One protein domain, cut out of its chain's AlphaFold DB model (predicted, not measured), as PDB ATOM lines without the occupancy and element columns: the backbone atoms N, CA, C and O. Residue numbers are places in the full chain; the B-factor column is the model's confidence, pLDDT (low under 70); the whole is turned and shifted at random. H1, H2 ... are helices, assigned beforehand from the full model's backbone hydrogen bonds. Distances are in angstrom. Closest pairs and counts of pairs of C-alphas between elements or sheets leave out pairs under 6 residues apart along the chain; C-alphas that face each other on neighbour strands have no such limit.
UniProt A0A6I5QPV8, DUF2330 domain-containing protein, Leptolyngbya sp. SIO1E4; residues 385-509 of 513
ATOM      1  N   PRO A 385     192.150 167.083 205.052       46.59
ATOM      2  CA  PRO A 385     191.714 166.294 206.191       46.59
ATOM      3  C   PRO A 385     190.953 167.230 207.138       46.59
ATOM      4  O   PRO A 385     191.510 168.215 207.620       46.59
ATOM      5  N   LYS A 386     189.679 166.946 207.437       46.22
ATOM      6  CA  LYS A 386     188.871 167.725 208.412       46.22
ATOM      7  C   LYS A 386     189.342 167.552 209.871       46.22
ATOM      8  O   LYS A 386     188.645 167.938 210.806       46.22
ATOM      9  N   ILE A 387     190.500 166.935 210.038       56.47
ATOM     10  CA  ILE A 387     191.041 166.276 211.216       56.47
ATOM     11  C   ILE A 387     192.537 166.603 211.279       56.47
ATOM     12  O   ILE A 387     193.161 166.836 210.241       56.47
ATOM     13  N   THR A 388     193.126 166.669 212.474       65.00
ATOM     14  CA  THR A 388     194.575 166.903 212.583       65.00
ATOM     15  C   THR A 388     195.364 165.676 212.122       65.00
ATOM     16  O   THR A 388     194.799 164.605 211.897       65.00
ATOM     17  N   PHE A 389     196.686 165.814 212.001       66.75
ATOM     18  CA  PHE A 389     197.551 164.668 211.725       66.75
ATOM     19  C   PHE A 389     197.372 163.564 212.786       66.75
ATOM     20  O   PHE A 389     197.279 162.388 212.451       66.75
ATOM     21  N   GLU A 390     197.285 163.947 214.060       70.00
ATOM     22  CA  GLU A 390     197.103 163.040 215.195       70.00
ATOM     23  C   GLU A 390     195.776 162.285 215.079       70.00
ATOM     24  O   GLU A 390     195.779 161.057 215.079       70.00
ATOM     25  N   GLN A 391     194.678 163.018 214.870       68.88
ATOM     26  CA  GLN A 391     193.335 162.469 214.669       68.88
ATOM     27  C   GLN A 391     193.290 161.515 213.459       68.88
ATOM     28  O   GLN A 391     192.702 160.447 213.545       68.88
ATOM     29  N   CYS A 392     193.983 161.831 212.359       71.19
ATOM     30  CA  CYS A 392     194.092 160.935 211.204       71.19
ATOM     31  C   CYS A 392     194.811 159.611 211.526       71.19
ATOM     32  O   CYS A 392     194.401 158.548 211.060       71.19
ATOM     33  N   ILE A 393     195.879 159.645 212.329       73.50
ATOM     34  CA  ILE A 393     196.561 158.417 212.760       73.50
ATOM     35  C   ILE A 393     195.700 157.625 213.751       73.50
ATOM     36  O   ILE A 393     195.728 156.396 213.710       73.50
ATOM     37  N   GLU A 394     194.912 158.291 214.596       75.06
ATOM     38  CA  GLU A 394     193.908 157.639 215.444       75.06
ATOM     39  C   GLU A 394     192.839 156.932 214.591       75.06
ATOM     40  O   GLU A 394     192.680 155.720 214.734       75.06
ATOM     41  N   ASP A 395     192.218 157.616 213.625       70.94
ATOM     42  CA  ASP A 395     191.193 157.058 212.725       70.94
ATOM     43  C   ASP A 395     191.721 155.850 211.905       70.94
ATOM     44  O   ASP A 395     191.040 154.829 211.743       70.94
ATOM     45  N   VAL A 396     192.974 155.916 211.428       71.56
ATOM     46  CA  VAL A 396     193.663 154.798 210.747       71.56
ATOM     47  C   VAL A 396     193.910 153.623 211.701       71.56
ATOM     48  O   VAL A 396     193.677 152.469 211.331       71.56
ATOM     49  N   LEU A 397     194.358 153.880 212.934       76.75
ATOM     50  CA  LEU A 397     194.603 152.836 213.935       76.75
ATOM     51  C   LEU A 397     193.305 152.194 214.447       76.75
ATOM     52  O   LEU A 397     193.307 150.996 214.731       76.75
ATOM     53  N   GLU A 398     192.205 152.944 214.551       77.44
ATOM     54  CA  GLU A 398     190.879 152.394 214.859       77.44
ATOM     55  C   GLU A 398     190.344 151.540 213.706       77.44
ATOM     56  O   GLU A 398     189.887 150.421 213.943       77.44
ATOM     57  N   THR A 399     190.490 151.986 212.454       73.69
ATOM     58  CA  THR A 399     190.059 151.192 211.293       73.69
ATOM     59  C   THR A 399     190.858 149.890 211.178       73.69
ATOM     60  O   THR A 399     190.278 148.814 211.026       73.69
ATOM     61  N   LEU A 400     192.186 149.938 211.334       77.06
ATOM     62  CA  LEU A 400     193.027 148.735 211.349       77.06
ATOM     63  C   LEU A 400     192.694 147.800 212.527       77.06
ATOM     64  O   LEU A 400     192.753 146.577 212.373       77.06
ATOM     65  N   ARG A 401     192.311 148.348 213.690       80.50
ATOM     66  CA  ARG A 401     191.837 147.563 214.842       80.50
ATOM     67  C   ARG A 401     190.534 146.844 214.524       80.50
ATOM     68  O   ARG A 401     190.422 145.664 214.843       80.50
ATOM     69  N   TRP A 402     189.592 147.514 213.863       78.69
ATOM     70  CA  TRP A 402     188.334 146.910 213.432       78.69
ATOM     71  C   TRP A 402     188.565 145.723 212.478       78.69
ATOM     72  O   TRP A 402     188.015 144.650 212.709       78.69
ATOM     73  N   PHE A 403     189.457 145.857 211.486       75.12
ATOM     74  CA  PHE A 403     189.834 144.740 210.600       75.12
ATOM     75  C   PHE A 403     190.481 143.563 211.350       75.12
ATOM     76  O   PHE A 403     190.204 142.404 211.039       75.12
ATOM     77  N   TRP A 404     191.320 143.834 212.357       82.88
ATOM     78  CA  TRP A 404     191.886 142.788 213.218       82.88
ATOM     79  C   TRP A 404     190.817 142.097 214.078       82.88
ATOM     80  O   TRP A 404     190.854 140.876 214.228       82.88
ATOM     81  N   GLU A 405     189.855 142.843 214.627       81.06
ATOM     82  CA  GLU A 405     188.745 142.278 215.404       81.06
ATOM     83  C   GLU A 405     187.818 141.418 214.528       81.06
ATOM     84  O   GLU A 405     187.416 140.339 214.969       81.06
ATOM     85  N   ASP A 406     187.563 141.818 213.277       78.50
ATOM     86  CA  ASP A 406     186.818 141.019 212.297       78.50
ATOM     87  C   ASP A 406     187.561 139.723 211.920       78.50
ATOM     88  O   ASP A 406     187.031 138.634 212.169       78.50
ATOM     89  N   GLU A 407     188.818 139.797 211.450       75.88
ATOM     90  CA  GLU A 407     189.622 138.603 211.124       75.88
ATOM     91  C   GLU A 407     189.753 137.655 212.328       75.88
ATOM     92  O   GLU A 407     189.722 136.431 212.169       75.88
ATOM     93  N   ARG A 408     189.854 138.196 213.548       78.38
ATOM     94  CA  ARG A 408     189.899 137.408 214.785       78.38
ATOM     95  C   ARG A 408     188.548 136.779 215.134       78.38
ATOM     96  O   ARG A 408     188.529 135.652 215.628       78.38
ATOM     97  N   SER A 409     187.430 137.454 214.863       75.81
ATOM     98  CA  SER A 409     186.080 136.900 215.055       75.81
ATOM     99  C   SER A 409     185.778 135.747 214.088       75.81
ATOM    100  O   SER A 409     185.149 134.761 214.475       75.81
ATOM    101  N   LEU A 410     186.310 135.833 212.864       80.25
ATOM    102  CA  LEU A 410     186.249 134.795 211.833       80.25
ATOM    103  C   LEU A 410     187.231 133.635 212.086       80.25
ATOM    104  O   LEU A 410     187.132 132.593 211.440       80.25
ATOM    105  N   GLY A 411     188.169 133.793 213.028       78.00
ATOM    106  CA  GLY A 411     189.208 132.805 213.336       78.00
ATOM    107  C   GLY A 411     190.378 132.780 212.346       78.00
ATOM    108  O   GLY A 411     191.179 131.848 212.385       78.00
ATOM    109  N   ASN A 412     190.498 133.794 211.482       73.38
ATOM    110  CA  ASN A 412     191.576 133.929 210.496       73.38
ATOM    111  C   ASN A 412     192.915 134.329 211.141       73.38
ATOM    112  O   ASN A 412     193.971 133.997 210.606       73.38
ATOM    113  N   THR A 413     192.885 134.989 212.306       74.62
ATOM    114  CA  THR A 413     194.079 135.258 213.119       74.62
ATOM    115  C   THR A 413     193.858 134.966 214.605       74.62
ATOM    116  O   THR A 413     192.764 135.136 215.146       74.62
ATOM    117  N   ALA A 414     194.929 134.534 215.273       70.88
ATOM    118  CA  ALA A 414     195.015 134.375 216.726       70.88
ATOM    119  C   ALA A 414     196.017 135.358 217.370       70.88
ATOM    120  O   ALA A 414     196.220 135.316 218.585       70.88
ATOM    121  N   GLU A 415     196.644 136.218 216.563       79.88
ATOM    122  CA  GLU A 415     197.648 137.196 216.986       79.88
ATOM    123  C   GLU A 415     197.013 138.344 217.788       79.88
ATOM    124  O   GLU A 415     195.825 138.654 217.641       79.88
ATOM    125  N   ASP A 416     197.801 138.996 218.645       82.06
ATOM    126  CA  ASP A 416     197.401 140.275 219.226       82.06
ATOM    127  C   ASP A 416     197.590 141.417 218.214       82.06
ATOM    128  O   ASP A 416     198.297 141.279 217.215       82.06
ATOM    129  N   PHE A 417     196.913 142.546 218.439       78.31
ATOM    130  CA  PHE A 417     196.882 143.643 217.470       78.31
ATOM    131  C   PHE A 417     198.279 144.172 217.070       78.31
ATOM    132  O   PHE A 417     198.497 144.371 215.874       78.31
ATOM    133  N   PRO A 418     199.256 144.343 217.990       80.44
ATOM    134  CA  PRO A 418     200.618 144.725 217.616       80.44
ATOM    135  C   PRO A 418     201.312 143.695 216.714       80.44
ATOM    136  O   PRO A 418     201.914 144.084 215.712       80.44
ATOM    137  N   THR A 419     201.207 142.394 217.020       77.88
ATOM    138  CA  THR A 419     201.812 141.340 216.187       77.88
ATOM    139  C   THR A 419     201.162 141.299 214.805       77.88
ATOM    140  O   THR A 419     201.873 141.336 213.806       77.88
ATOM    141  N   PHE A 420     199.829 141.358 214.738       79.56
ATOM    142  CA  PHE A 420     199.078 141.390 213.482       79.56
ATOM    143  C   PHE A 420     199.491 142.559 212.574       79.56
ATOM    144  O   PHE A 420     199.778 142.365 211.390       79.56
ATOM    145  N   LEU A 421     199.576 143.771 213.136       74.62
ATOM    146  CA  LEU A 421     200.056 144.953 212.420       74.62
ATOM    147  C   LEU A 421     201.483 144.756 211.897       74.62
ATOM    148  O   LEU A 421     201.747 145.043 210.730       74.62
ATOM    149  N   LYS A 422     202.391 144.241 212.734       76.69
ATOM    150  CA  LYS A 422     203.782 143.971 212.350       76.69
ATOM    151  C   LYS A 422     203.855 142.990 211.175       76.69
ATOM    152  O   LYS A 422     204.471 143.322 210.163       76.69
ATOM    153  N   THR A 423     203.172 141.846 211.266       76.00
ATOM    154  CA  THR A 423     203.120 140.814 210.215       76.00
ATOM    155  C   THR A 423     202.641 141.391 208.876       76.00
ATOM    156  O   THR A 423     203.221 141.105 207.828       76.00
ATOM    157  N   ARG A 424     201.604 142.244 208.894       75.12
ATOM    158  CA  ARG A 424     201.079 142.897 207.682       75.12
ATOM    159  C   ARG A 424     202.038 143.957 207.130       75.12
ATOM    160  O   ARG A 424     202.260 143.980 205.924       75.12
ATOM    161  N   VAL A 425     202.648 144.790 207.977       69.31
ATOM    162  CA  VAL A 425     203.611 145.826 207.553       69.31
ATOM    163  C   VAL A 425     204.877 145.214 206.943       69.31
ATOM    164  O   VAL A 425     205.314 145.656 205.880       69.31
ATOM    165  N   GLU A 426     205.444 144.170 207.552       70.12
ATOM    166  CA  GLU A 426     206.646 143.493 207.041       70.12
ATOM    167  C   GLU A 426     206.433 142.886 205.641       70.12
ATOM    168  O   GLU A 426     207.342 142.923 204.809       70.12
ATOM    169  N   ALA A 427     205.223 142.403 205.339       68.88
ATOM    170  CA  ALA A 427     204.874 141.835 204.035       68.88
ATOM    171  C   ALA A 427     204.810 142.867 202.885       68.88
ATOM    172  O   ALA A 427     204.979 142.493 201.724       68.88
ATOM    173  N   LEU A 428     204.587 144.153 203.188       62.62
ATOM    174  CA  LEU A 428     204.391 145.231 202.200       62.62
ATOM    175  C   LEU A 428     205.702 145.905 201.768       62.62
ATOM    176  O   LEU A 428     205.824 146.405 200.648       62.62
ATOM    177  N   ILE A 429     206.702 145.924 202.650       61.69
ATOM    178  CA  ILE A 429     207.979 146.625 202.434       61.69
ATOM    179  C   ILE A 429     208.723 146.176 201.151       61.69
ATOM    180  O   ILE A 429     209.269 147.045 200.464       61.69
ATOM    181  N   PRO A 430     208.752 144.881 200.758       59.84
ATOM    182  CA  PRO A 430     209.420 144.450 199.523       59.84
ATOM    183  C   PRO A 430     208.704 144.877 198.230       59.84
ATOM    184  O   PRO A 430     209.353 145.046 197.194       59.84
ATOM    185  N   SER A 431     207.375 145.012 198.264       58.47
ATOM    186  CA  SER A 431     206.524 145.244 197.089       58.47
ATOM    187  C   SER A 431     206.183 146.718 196.877       58.47
ATOM    188  O   SER A 431     206.175 147.176 195.731       58.47
ATOM    189  N   SER A 432     205.965 147.488 197.942       61.53
ATOM    190  CA  SER A 432     205.493 148.872 197.842       61.53
ATOM    191  C   SER A 432     206.493 149.793 197.107       61.53
ATOM    192  O   SER A 432     207.709 149.750 197.357       61.53
ATOM    193  N   PRO A 433     206.038 150.656 196.177       62.06
ATOM    194  CA  PRO A 433     206.868 151.705 195.586       62.06
ATOM    195  C   PRO A 433     207.224 152.830 196.570       62.06
ATOM    196  O   PRO A 433     208.197 153.548 196.331       62.06
ATOM    197  N   PHE A 434     206.460 153.002 197.659       62.56
ATOM    198  CA  PHE A 434     206.642 154.106 198.604       62.56
ATOM    199  C   PHE A 434     207.946 153.976 199.400       62.56
ATOM    200  O   PHE A 434     208.824 154.833 199.277       62.56
ATOM    201  N   PHE A 435     208.128 152.880 200.148       64.50
ATOM    202  CA  PHE A 435     209.315 152.662 200.992       64.50
ATOM    203  C   PHE A 435     210.629 152.762 200.201       64.50
ATOM    204  O   PHE A 435     211.606 153.344 200.673       64.50
ATOM    205  N   ARG A 436     210.623 152.275 198.951       64.31
ATOM    206  CA  ARG A 436     211.754 152.352 198.012       64.31
ATOM    207  C   ARG A 436     212.065 153.774 197.523       64.31
ATOM    208  O   ARG A 436     213.194 154.021 197.111       64.31
ATOM    209  N   ARG A 437     211.097 154.698 197.571       61.50
ATOM    210  CA  ARG A 437     211.261 156.116 197.206       61.50
ATOM    211  C   ARG A 437     211.760 156.959 198.380       61.50
ATOM    212  O   ARG A 437     212.662 157.766 198.191       61.50
ATOM    213  N   VAL A 438     211.187 156.778 199.573       60.31
ATOM    214  CA  VAL A 438     211.510 157.606 200.755       60.31
ATOM    215  C   VAL A 438     212.679 157.085 201.599       60.31
ATOM    216  O   VAL A 438     213.124 157.788 202.502       60.31
ATOM    217  N   ASN A 439     213.185 155.874 201.328       63.00
ATOM    218  CA  ASN A 439     214.266 155.230 202.092       63.00
ATOM    219  C   ASN A 439     213.989 155.206 203.614       63.00
ATOM    220  O   ASN A 439     214.867 155.453 204.443       63.00
ATOM    221  N   TYR A 440     212.729 154.960 203.974       65.88
ATOM    222  CA  TYR A 440     212.261 154.982 205.357       65.88
ATOM    223  C   TYR A 440     212.672 153.687 206.090       65.88
ATOM    224  O   TYR A 440     212.593 152.613 205.489       65.88
ATOM    225  N   PRO A 441     213.130 153.746 207.359       67.81
ATOM    226  CA  PRO A 441     213.620 152.570 208.077       67.81
ATOM    227  C   PRO A 441     212.554 151.478 208.233       67.81
ATOM    228  O   PRO A 441     211.402 151.746 208.572       67.81
ATOM    229  N   ILE A 442     212.981 150.233 208.026       66.00
ATOM    230  CA  ILE A 442     212.226 148.998 208.292       66.00
ATOM    231  C   ILE A 442     212.032 148.861 209.819       66.00
ATOM    232  O   ILE A 442     212.968 149.199 210.551       66.00
ATOM    233  N   PRO A 443     210.868 148.399 210.324       66.44
ATOM    234  CA  PRO A 443     210.688 148.167 211.755       66.44
ATOM    235  C   PRO A 443     211.615 147.042 212.234       66.44
ATOM    236  O   PRO A 443     211.794 146.032 211.554       66.44
ATOM    237  N   THR A 444     212.219 147.211 213.407       68.31
ATOM    238  CA  THR A 444     213.018 146.169 214.063       68.31
ATOM    239  C   THR A 444     212.145 145.286 214.955       68.31
ATOM    240  O   THR A 444     211.012 145.633 215.280       68.31
ATOM    241  N   GLU A 445     212.684 144.164 215.444       62.97
ATOM    242  CA  GLU A 445     212.006 143.337 216.458       62.97
ATOM    243  C   GLU A 445     211.695 144.085 217.770       62.97
ATOM    244  O   GLU A 445     210.907 143.592 218.573       62.97
ATOM    245  N   THR A 446     212.299 145.260 217.974       72.12
ATOM    246  CA  THR A 446     212.153 146.117 219.158       72.12
ATOM    247  C   THR A 446     211.379 147.420 218.918       72.12
ATOM    248  O   THR A 446     211.178 148.159 219.880       72.12
ATOM    249  N   ASP A 447     210.956 147.735 217.686       70.50
ATOM    250  CA  ASP A 447     210.067 148.882 217.439       70.50
ATOM    251  C   ASP A 447     208.639 148.537 217.895       70.50
ATOM    252  O   ASP A 447     208.105 147.483 217.544       70.50
ATOM    253  N   ASP A 448     207.990 149.444 218.630       80.06
ATOM    254  CA  ASP A 448     206.553 149.339 218.884       80.06
ATOM    255  C   ASP A 448     205.772 149.574 217.569       80.06
ATOM    256  O   ASP A 448     205.994 150.597 216.913       80.06
ATOM    257  N   PRO A 449     204.854 148.677 217.154       70.19
ATOM    258  CA  PRO A 449     204.140 148.816 215.881       70.19
ATOM    259  C   PRO A 449     203.264 150.073 215.778       70.19
ATOM    260  O   PRO A 449     203.102 150.616 214.685       70.19
ATOM    261  N   ILE A 450     202.722 150.569 216.895       74.06
ATOM    262  CA  ILE A 450     201.873 151.767 216.927       74.06
ATOM    263  C   ILE A 450     202.742 153.027 216.830       74.06
ATOM    264  O   ILE A 450     202.392 153.945 216.083       74.06
ATOM    265  N   GLU A 451     203.897 153.062 217.505       79.00
ATOM    266  CA  GLU A 451     204.902 154.122 217.341       79.00
ATOM    267  C   GLU A 451     205.495 154.117 215.920       79.00
ATOM    268  O   GLU A 451     205.704 155.178 215.322       79.00
ATOM    269  N   TYR A 452     205.711 152.933 215.341       75.06
ATOM    270  CA  TYR A 452     206.198 152.783 213.973       75.06
ATOM    271  C   TYR A 452     205.211 153.353 212.947       75.06
ATOM    272  O   TYR A 452     205.615 154.192 212.140       75.06
ATOM    273  N   ILE A 453     203.926 152.975 213.011       72.00
ATOM    274  CA  ILE A 453     202.864 153.530 212.148       72.00
ATOM    275  C   ILE A 453     202.759 155.050 212.333       72.00
ATOM    276  O   ILE A 453     202.710 155.791 211.353       72.00
ATOM    277  N   ASN A 454     202.835 155.532 213.576       74.31
ATOM    278  CA  ASN A 454     202.879 156.959 213.907       74.31
ATOM    279  C   ASN A 454     204.022 157.710 213.199       74.31
ATOM    280  O   ASN A 454     203.820 158.779 212.620       74.31
ATOM    281  N   ARG A 455     205.246 157.172 213.262       76.19
ATOM    282  CA  ARG A 455     206.437 157.764 212.629       76.19
ATOM    283  C   ARG A 455     206.390 157.650 211.101       76.19
ATOM    284  O   ARG A 455     206.771 158.601 210.419       76.19
ATOM    285  N   LEU A 456     205.892 156.530 210.572       71.94
ATOM    286  CA  LEU A 456     205.701 156.292 209.140       71.94
ATOM    287  C   LEU A 456     204.702 157.293 208.554       71.94
ATOM    288  O   LEU A 456     205.027 157.973 207.584       71.94
ATOM    289  N   GLY A 457     203.544 157.465 209.195       69.38
ATOM    290  CA  GLY A 457     202.545 158.460 208.812       69.38
ATOM    291  C   GLY A 457     203.108 159.884 208.809       69.38
ATOM    292  O   GLY A 457     202.880 160.625 207.855       69.38
ATOM    293  N   ARG A 458     203.931 160.254 209.806       73.06
ATOM    294  CA  ARG A 458     204.620 161.562 209.826       73.06
ATOM    295  C   ARG A 458     205.565 161.741 208.630       73.06
ATOM    296  O   ARG A 458     205.605 162.823 208.047       73.06
ATOM    297  N   ALA A 459     206.292 160.695 208.231       69.62
ATOM    298  CA  ALA A 459     207.176 160.733 207.064       69.62
ATOM    299  C   ALA A 459     206.407 160.767 205.728       69.62
ATOM    300  O   ALA A 459     206.800 161.499 204.820       69.62
ATOM    301  N   MET A 460     205.290 160.037 205.620       65.69
ATOM    302  CA  MET A 460     204.364 160.127 204.483       65.69
ATOM    303  C   MET A 460     203.810 161.551 204.349       65.69
ATOM    304  O   MET A 460     203.904 162.149 203.281       65.69
ATOM    305  N   TYR A 461     203.319 162.138 205.444       66.75
ATOM    306  CA  TYR A 461     202.748 163.486 205.451       66.75
ATOM    307  C   TYR A 461     203.774 164.567 205.063       66.75
ATOM    308  O   TYR A 461     203.486 165.417 204.223       66.75
ATOM    309  N   ALA A 462     205.005 164.492 205.583       68.38
ATOM    310  CA  ALA A 462     206.087 165.401 205.194       68.38
ATOM    311  C   ALA A 462     206.484 165.255 203.709       68.38
ATOM    312  O   ALA A 462     206.704 166.253 203.023       68.38
ATOM    313  N   SER A 463     206.519 164.023 203.185       67.88
ATOM    314  CA  SER A 463     206.755 163.762 201.757       67.88
ATOM    315  C   SER A 463     205.626 164.299 200.867       67.88
ATOM    316  O   SER A 463     205.872 164.673 199.718       67.88
ATOM    317  N   ASN A 464     204.399 164.373 201.387       69.38
ATOM    318  CA  ASN A 464     203.263 164.960 200.683       69.38
ATOM    319  C   ASN A 464     203.354 166.498 200.638       69.38
ATOM    320  O   ASN A 464     203.118 167.065 199.575       69.38
ATOM    321  N   GLU A 465     203.781 167.184 201.713       71.75
ATOM    322  CA  GLU A 465     204.003 168.647 201.673       71.75
ATOM    323  C   GLU A 465     205.064 169.036 200.622       71.75
ATOM    324  O   GLU A 465     204.853 169.975 199.851       71.75
ATOM    325  N   GLU A 466     206.167 168.283 200.517       76.75
ATOM    326  CA  GLU A 466     207.182 168.512 199.476       76.75
ATOM    327  C   GLU A 466     206.621 168.293 198.059       76.75
ATOM    328  O   GLU A 466     206.851 169.119 197.172       76.75
ATOM    329  N   GLN A 467     205.831 167.235 197.844       75.69
ATOM    330  CA  GLN A 467     205.175 166.980 196.555       75.69
ATOM    331  C   GLN A 467     204.187 168.093 196.175       75.69
ATOM    332  O   GLN A 467     204.192 168.532 195.026       75.69
ATOM    333  N   ILE A 468     203.411 168.623 197.126       79.75
ATOM    334  CA  ILE A 468     202.503 169.761 196.899       79.75
ATOM    335  C   ILE A 468     203.296 171.015 196.494       79.75
ATOM    336  O   ILE A 468     202.913 171.710 195.555       79.75
ATOM    337  N   ILE A 469     204.430 171.298 197.146       85.06
ATOM    338  CA  ILE A 469     205.298 172.442 196.805       85.06
ATOM    339  C   ILE A 469     205.892 172.301 195.394       85.06
ATOM    340  O   ILE A 469     205.963 173.288 194.660       85.06
ATOM    341  N   LEU A 470     206.300 171.091 195.000       85.94
ATOM    342  CA  LEU A 470     206.778 170.812 193.642       85.94
ATOM    343  C   LEU A 470     205.654 170.977 192.605       85.94
ATOM    344  O   LEU A 470     205.877 171.615 191.574       85.94
ATOM    345  N   ARG A 471     204.444 170.483 192.904       84.25
ATOM    346  CA  ARG A 471     203.265 170.589 192.030       84.25
ATOM    347  C   ARG A 471     202.846 172.045 191.809       84.25
ATOM    348  O   ARG A 471     202.689 172.457 190.665       84.25
ATOM    349  N   LEU A 472     202.764 172.855 192.869       89.56
ATOM    350  CA  LEU A 472     202.438 174.287 192.772       89.56
ATOM    351  C   LEU A 472     203.470 175.068 191.932       89.56
ATOM    352  O   LEU A 472     203.112 175.998 191.209       89.56
ATOM    353  N   GLU A 473     204.752 174.694 191.985       92.75
ATOM    354  CA  GLU A 473     205.814 175.291 191.160       92.75
ATOM    355  C   GLU A 473     205.711 174.854 189.682       92.75
ATOM    356  O   GLU A 473     205.976 175.666 188.791       92.75
ATOM    357  N   GLU A 474     205.280 173.620 189.398       89.62
ATOM    358  CA  GLU A 474     204.983 173.138 188.040       89.62
ATOM    359  C   GLU A 474     203.718 173.788 187.453       89.62
ATOM    360  O   GLU A 474     203.742 174.250 186.310       89.62
ATOM    361  N   GLU A 475     202.645 173.914 188.235       89.81
ATOM    362  CA  GLU A 475     201.411 174.620 187.857       89.81
ATOM    363  C   GLU A 475     201.676 176.110 187.608       89.81
ATOM    364  O   GLU A 475     201.205 176.669 186.616       89.81
ATOM    365  N   SER A 476     202.512 176.745 188.441       93.25
ATOM    366  CA  SER A 476     202.949 178.133 188.241       93.25
ATOM    367  C   SER A 476     203.666 178.316 186.898       93.25
ATOM    368  O   SER A 476     203.398 179.266 186.158       93.25
ATOM    369  N   ARG A 477     204.577 177.393 186.560       93.12
ATOM    370  CA  ARG A 477     205.324 177.399 185.289       93.12
ATOM    371  C   ARG A 477     204.427 177.115 184.096       93.12
ATOM    372  O   ARG A 477     204.563 177.784 183.074       93.12
ATOM    373  N   SER A 478     203.512 176.167 184.242       90.25
ATOM    374  CA  SER A 478     202.547 175.787 183.214       90.25
ATOM    375  C   SER A 478     201.619 176.951 182.878       90.25
ATOM    376  O   SER A 478     201.503 177.313 181.707       90.25
ATOM    377  N   LEU A 479     201.058 177.620 183.894       91.56
ATOM    378  CA  LEU A 479     200.233 178.811 183.702       91.56
ATOM    379  C   LEU A 479     201.034 179.945 183.043       91.56
ATOM    380  O   LEU A 479     200.600 180.465 182.018       91.56
ATOM    381  N   ALA A 480     202.241 180.264 183.528       95.06
ATOM    382  CA  ALA A 480     203.116 181.267 182.902       95.06
ATOM    383  C   ALA A 480     203.449 180.928 181.431       95.06
ATOM    384  O   ALA A 480     203.519 181.807 180.560       95.06
ATOM    385  N   GLN A 481     203.619 179.639 181.117       92.56
ATOM    386  CA  GLN A 481     203.859 179.165 179.757       92.56
ATOM    387  C   GLN A 481     202.652 179.396 178.836       92.56
ATOM    388  O   GLN A 481     202.885 179.696 177.662       92.56
ATOM    389  N   VAL A 482     201.408 179.366 179.326       90.69
ATOM    390  CA  VAL A 482     200.211 179.575 178.484       90.69
ATOM    391  C   VAL A 482     199.596 180.974 178.543       90.69
ATOM    392  O   VAL A 482     199.177 181.448 177.496       90.69
ATOM    393  N   THR A 483     199.632 181.694 179.669       93.06
ATOM    394  CA  THR A 483     199.176 183.102 179.750       93.06
ATOM    395  C   THR A 483     200.263 184.094 179.336       93.06
ATOM    396  O   THR A 483     199.988 185.128 178.739       93.06
ATOM    397  N   GLY A 484     201.534 183.788 179.629       94.00
ATOM    398  CA  GLY A 484     202.634 184.755 179.494       94.00
ATOM    399  C   GLY A 484     202.750 185.743 180.653       94.00
ATOM    400  O   GLY A 484     203.590 186.636 180.586       94.00
ATOM    401  N   TRP A 485     201.958 185.568 181.713       95.69
ATOM    402  CA  TRP A 485     202.100 186.329 182.953       95.69
ATOM    403  C   TRP A 485     203.460 186.062 183.624       95.69
ATOM    404  O   TRP A 485     204.052 184.993 183.421       95.69
ATOM    405  N   PRO A 486     203.974 186.995 184.447       96.69
ATOM    406  CA  PRO A 486     205.191 186.759 185.208       96.69
ATOM    407  C   PRO A 486     205.019 185.574 186.167       96.69
ATOM    408  O   PRO A 486     204.028 185.474 186.890       96.69
ATOM    409  N   LEU A 487     206.018 184.692 186.212       96.00
ATOM    410  CA  LEU A 487     205.999 183.509 187.078       96.00
ATOM    411  C   LEU A 487     205.871 183.870 188.571       96.00
ATOM    412  O   LEU A 487     205.256 183.131 189.334       96.00
ATOM    413  N   GLU A 488     206.442 185.004 188.980       94.62
ATOM    414  CA  GLU A 488     206.412 185.468 190.372       94.62
ATOM    415  C   GLU A 488     205.032 185.990 190.790       94.62
ATOM    416  O   GLU A 488     204.562 185.667 191.878       94.62
ATOM    417  N   ASP A 489     204.342 186.707 189.900       94.19
ATOM    418  CA  ASP A 489     202.961 187.156 190.096       94.19
ATOM    419  C   ASP A 489     202.025 185.962 190.327       94.19
ATOM    420  O   ASP A 489     201.233 185.972 191.264       94.19
ATOM    421  N   ILE A 490     202.174 184.889 189.542       94.38
ATOM    422  CA  ILE A 490     201.392 183.652 189.709       94.38
ATOM    423  C   ILE A 490     201.654 183.000 191.076       94.38
ATOM    424  O   ILE A 490     200.713 182.586 191.751       94.38
ATOM    425  N   ARG A 491     202.915 182.936 191.523       94.75
ATOM    426  CA  ARG A 491     203.273 182.361 192.835       94.75
ATOM    427  C   ARG A 491     202.710 183.159 194.015       94.75
ATOM    428  O   ARG A 491     202.365 182.562 195.035       94.75
ATOM    429  N   GLN A 492     202.610 184.480 193.865       93.31
ATOM    430  CA  GLN A 492     201.993 185.382 194.842       93.31
ATOM    431  C   GLN A 492     200.466 185.203 194.861       93.31
ATOM    432  O   GLN A 492     199.912 184.966 195.932       93.31
ATOM    433  N   ARG A 493     199.809 185.149 193.691       92.62
ATOM    434  CA  ARG A 493     198.373 184.819 193.573       92.62
ATOM    435  C   ARG A 493     198.020 183.461 194.189       92.62
ATOM    436  O   ARG A 493     196.991 183.340 194.840       92.62
ATOM    437  N   ILE A 494     198.893 182.452 194.091       90.44
ATOM    438  CA  ILE A 494     198.717 181.180 194.823       90.44
ATOM    439  C   ILE A 494     198.644 181.423 196.337       90.44
ATOM    440  O   ILE A 494     197.699 180.977 196.979       90.44
ATOM    441  N   THR A 495     199.600 182.156 196.912       89.56
ATOM    442  CA  THR A 495     199.609 182.488 198.351       89.56
ATOM    443  C   THR A 495     198.391 183.311 198.796       89.56
ATOM    444  O   THR A 495     197.962 183.172 199.943       89.56
ATOM    445  N   GLU A 496     197.853 184.166 197.926       87.69
ATOM    446  CA  GLU A 496     196.756 185.099 198.229       87.69
ATOM    447  C   GLU A 496     195.357 184.482 198.037       87.69
ATOM    448  O   GLU A 496     194.474 184.692 198.866       87.69
ATOM    449  N   GLU A 497     195.157 183.710 196.966       86.25
ATOM    450  CA  GLU A 497     193.837 183.266 196.491       86.25
ATOM    451  C   GLU A 497     193.617 181.745 196.582       86.25
ATOM    452  O   GLU A 497     192.489 181.282 196.413       86.25
ATOM    453  N   THR A 498     194.660 180.937 196.830       79.38
ATOM    454  CA  THR A 498     194.525 179.469 196.929       79.38
ATOM    455  C   THR A 498     194.472 179.028 198.403       79.38
ATOM    456  O   THR A 498     195.380 179.340 199.177       79.38
ATOM    457  N   PRO A 499     193.431 178.293 198.841       70.69
ATOM    458  CA  PRO A 499     193.303 177.860 200.231       70.69
ATOM    459  C   PRO A 499     194.332 176.772 200.590       70.69
ATOM    460  O   PRO A 499     194.726 175.961 199.757       70.69
ATOM    461  N   ASN A 500     194.729 176.722 201.866       71.31
ATOM    462  CA  ASN A 500     195.575 175.668 202.462       71.31
ATOM    463  C   ASN A 500     196.976 175.478 201.846       71.31
ATOM    464  O   ASN A 500     197.596 174.428 202.013       71.31
ATOM    465  N   VAL A 501     197.517 176.508 201.191       78.88
ATOM    466  CA  VAL A 501     198.887 176.504 200.658       78.88
ATOM    467  C   VAL A 501     199.921 176.207 201.771       78.88
ATOM    468  O   VAL A 501     199.833 176.806 202.854       78.88
ATOM    469  N   PRO A 502     200.918 175.323 201.535       82.06
ATOM    470  CA  PRO A 502     201.976 174.980 202.493       82.06
ATOM    471  C   PRO A 502     202.661 176.189 203.140       82.06
ATOM    472  O   PRO A 502     202.867 177.223 202.496       82.06
ATOM    473  N   GLU A 503     203.059 176.087 204.414       82.00
ATOM    474  CA  GLU A 503     203.679 177.236 205.095       82.00
ATOM    475  C   GLU A 503     205.052 177.567 204.490       82.00
ATOM    476  O   GLU A 503     205.410 178.735 204.351       82.00
ATOM    477  N   LEU A 504     205.790 176.547 204.038       84.00
ATOM    478  CA  LEU A 504     207.045 176.720 203.305       84.00
ATOM    479  C   LEU A 504     206.862 177.485 201.983       84.00
ATOM    480  O   LEU A 504     207.743 178.261 201.614       84.00
ATOM    481  N   TRP A 505     205.721 177.330 201.299       86.81
ATOM    482  CA  TRP A 505     205.391 178.127 200.113       86.81
ATOM    483  C   TRP A 505     205.096 179.580 200.496       86.81
ATOM    484  O   TRP A 505     205.727 180.490 199.963       86.81
ATOM    485  N   ARG A 506     204.225 179.810 201.489       86.94
ATOM    486  CA  ARG A 506     203.873 181.163 201.971       86.94
ATOM    487  C   ARG A 506     205.075 181.947 202.514       86.94
ATOM    488  O   ARG A 506     205.138 183.160 202.352       86.94
ATOM    489  N   ARG A 507     206.055 181.265 203.119       88.88
ATOM    490  CA  ARG A 507     207.340 181.857 203.547       88.88
ATOM    491  C   ARG A 507     208.280 182.188 202.380       88.88
ATOM    492  O   ARG A 507     209.148 183.042 202.539       88.88
ATOM    493  N   ARG A 508     208.148 181.498 201.241       91.19
ATOM    494  CA  ARG A 508     208.984 181.676 200.039       91.19
ATOM    495  C   ARG A 508     208.437 182.754 199.109       91.19
ATOM    496  O   ARG A 508     209.214 183.547 198.588       91.19
ATOM    497  N   TYR A 509     207.119 182.775 198.943       92.06
ATOM    498  CA  TYR A 509     206.376 183.689 198.083       92.06
ATOM    499  C   TYR A 509     205.289 184.376 198.931       92.06
ATOM    500  O   TYR A 509     204.129 183.956 198.899       92.06
TER     501      TYR A 509
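What this domain is: This is residues 385 to 509 of the 513 residues of the protein "DUF2330 domain-containing protein" of Leptolyngbya sp. SIO1E4 (UniProt A0A6I5QPV8). One long helix, H4, makes the length of a rod, with H1 and H2 packed on its first part and H5 folding back over its last part, H6 close by. The 125 printed residues hold six named helices, H1 to H6 in chain order, and no named strand: all helix, loose, radius of gyration of the C-alphas 20.1 A, spans 63 by 29 by 24 A.

How they stand to each other: Residues 389 to 397 of H1, residues 389 to 409, touch the hub H4, residues 449 to 483, at a steep tilt of 54 degrees; closest C-alphas, Ile 393 and Asn 454, 6.6 A. Residues 418 to 422 of H2, residues 417 to 428, touch H4; closest C-alphas, Pro 418 and Pro 449, 5.7 A. H3, residues 433 to 438, is close to H4 but not clearly touching; closest C-alphas, Val 438 and Ser 463, 7.8 A. H5, residues 487 to 497, touches residues 473 to 480 of H4; closest C-alphas, Ala 480 and Leu 487, 5.5 A. H6, residues 503 to 508, is close to H5 but not clearly touching; closest C-alphas, Thr 495 and Arg 506, 5.7 A. Every O i to N i+4 pair is within hydrogen-bond range except in H2, 7 of 8.

Where its parts are: H1 begins at C-alpha 389 (197.551, 164.668, 211.725) and measures 30.2 A, H4 50.1 A; H6 ends at C-alpha 508 (208.984, 181.676, 200.039).

The domain as a whole: The C-alphas of Gly 411 and Gly 484, the farthest apart, are 63.4 A apart. The printed part has no cut and no long link; pLDDT is under 70 in 33 residues, among them 427 to 445.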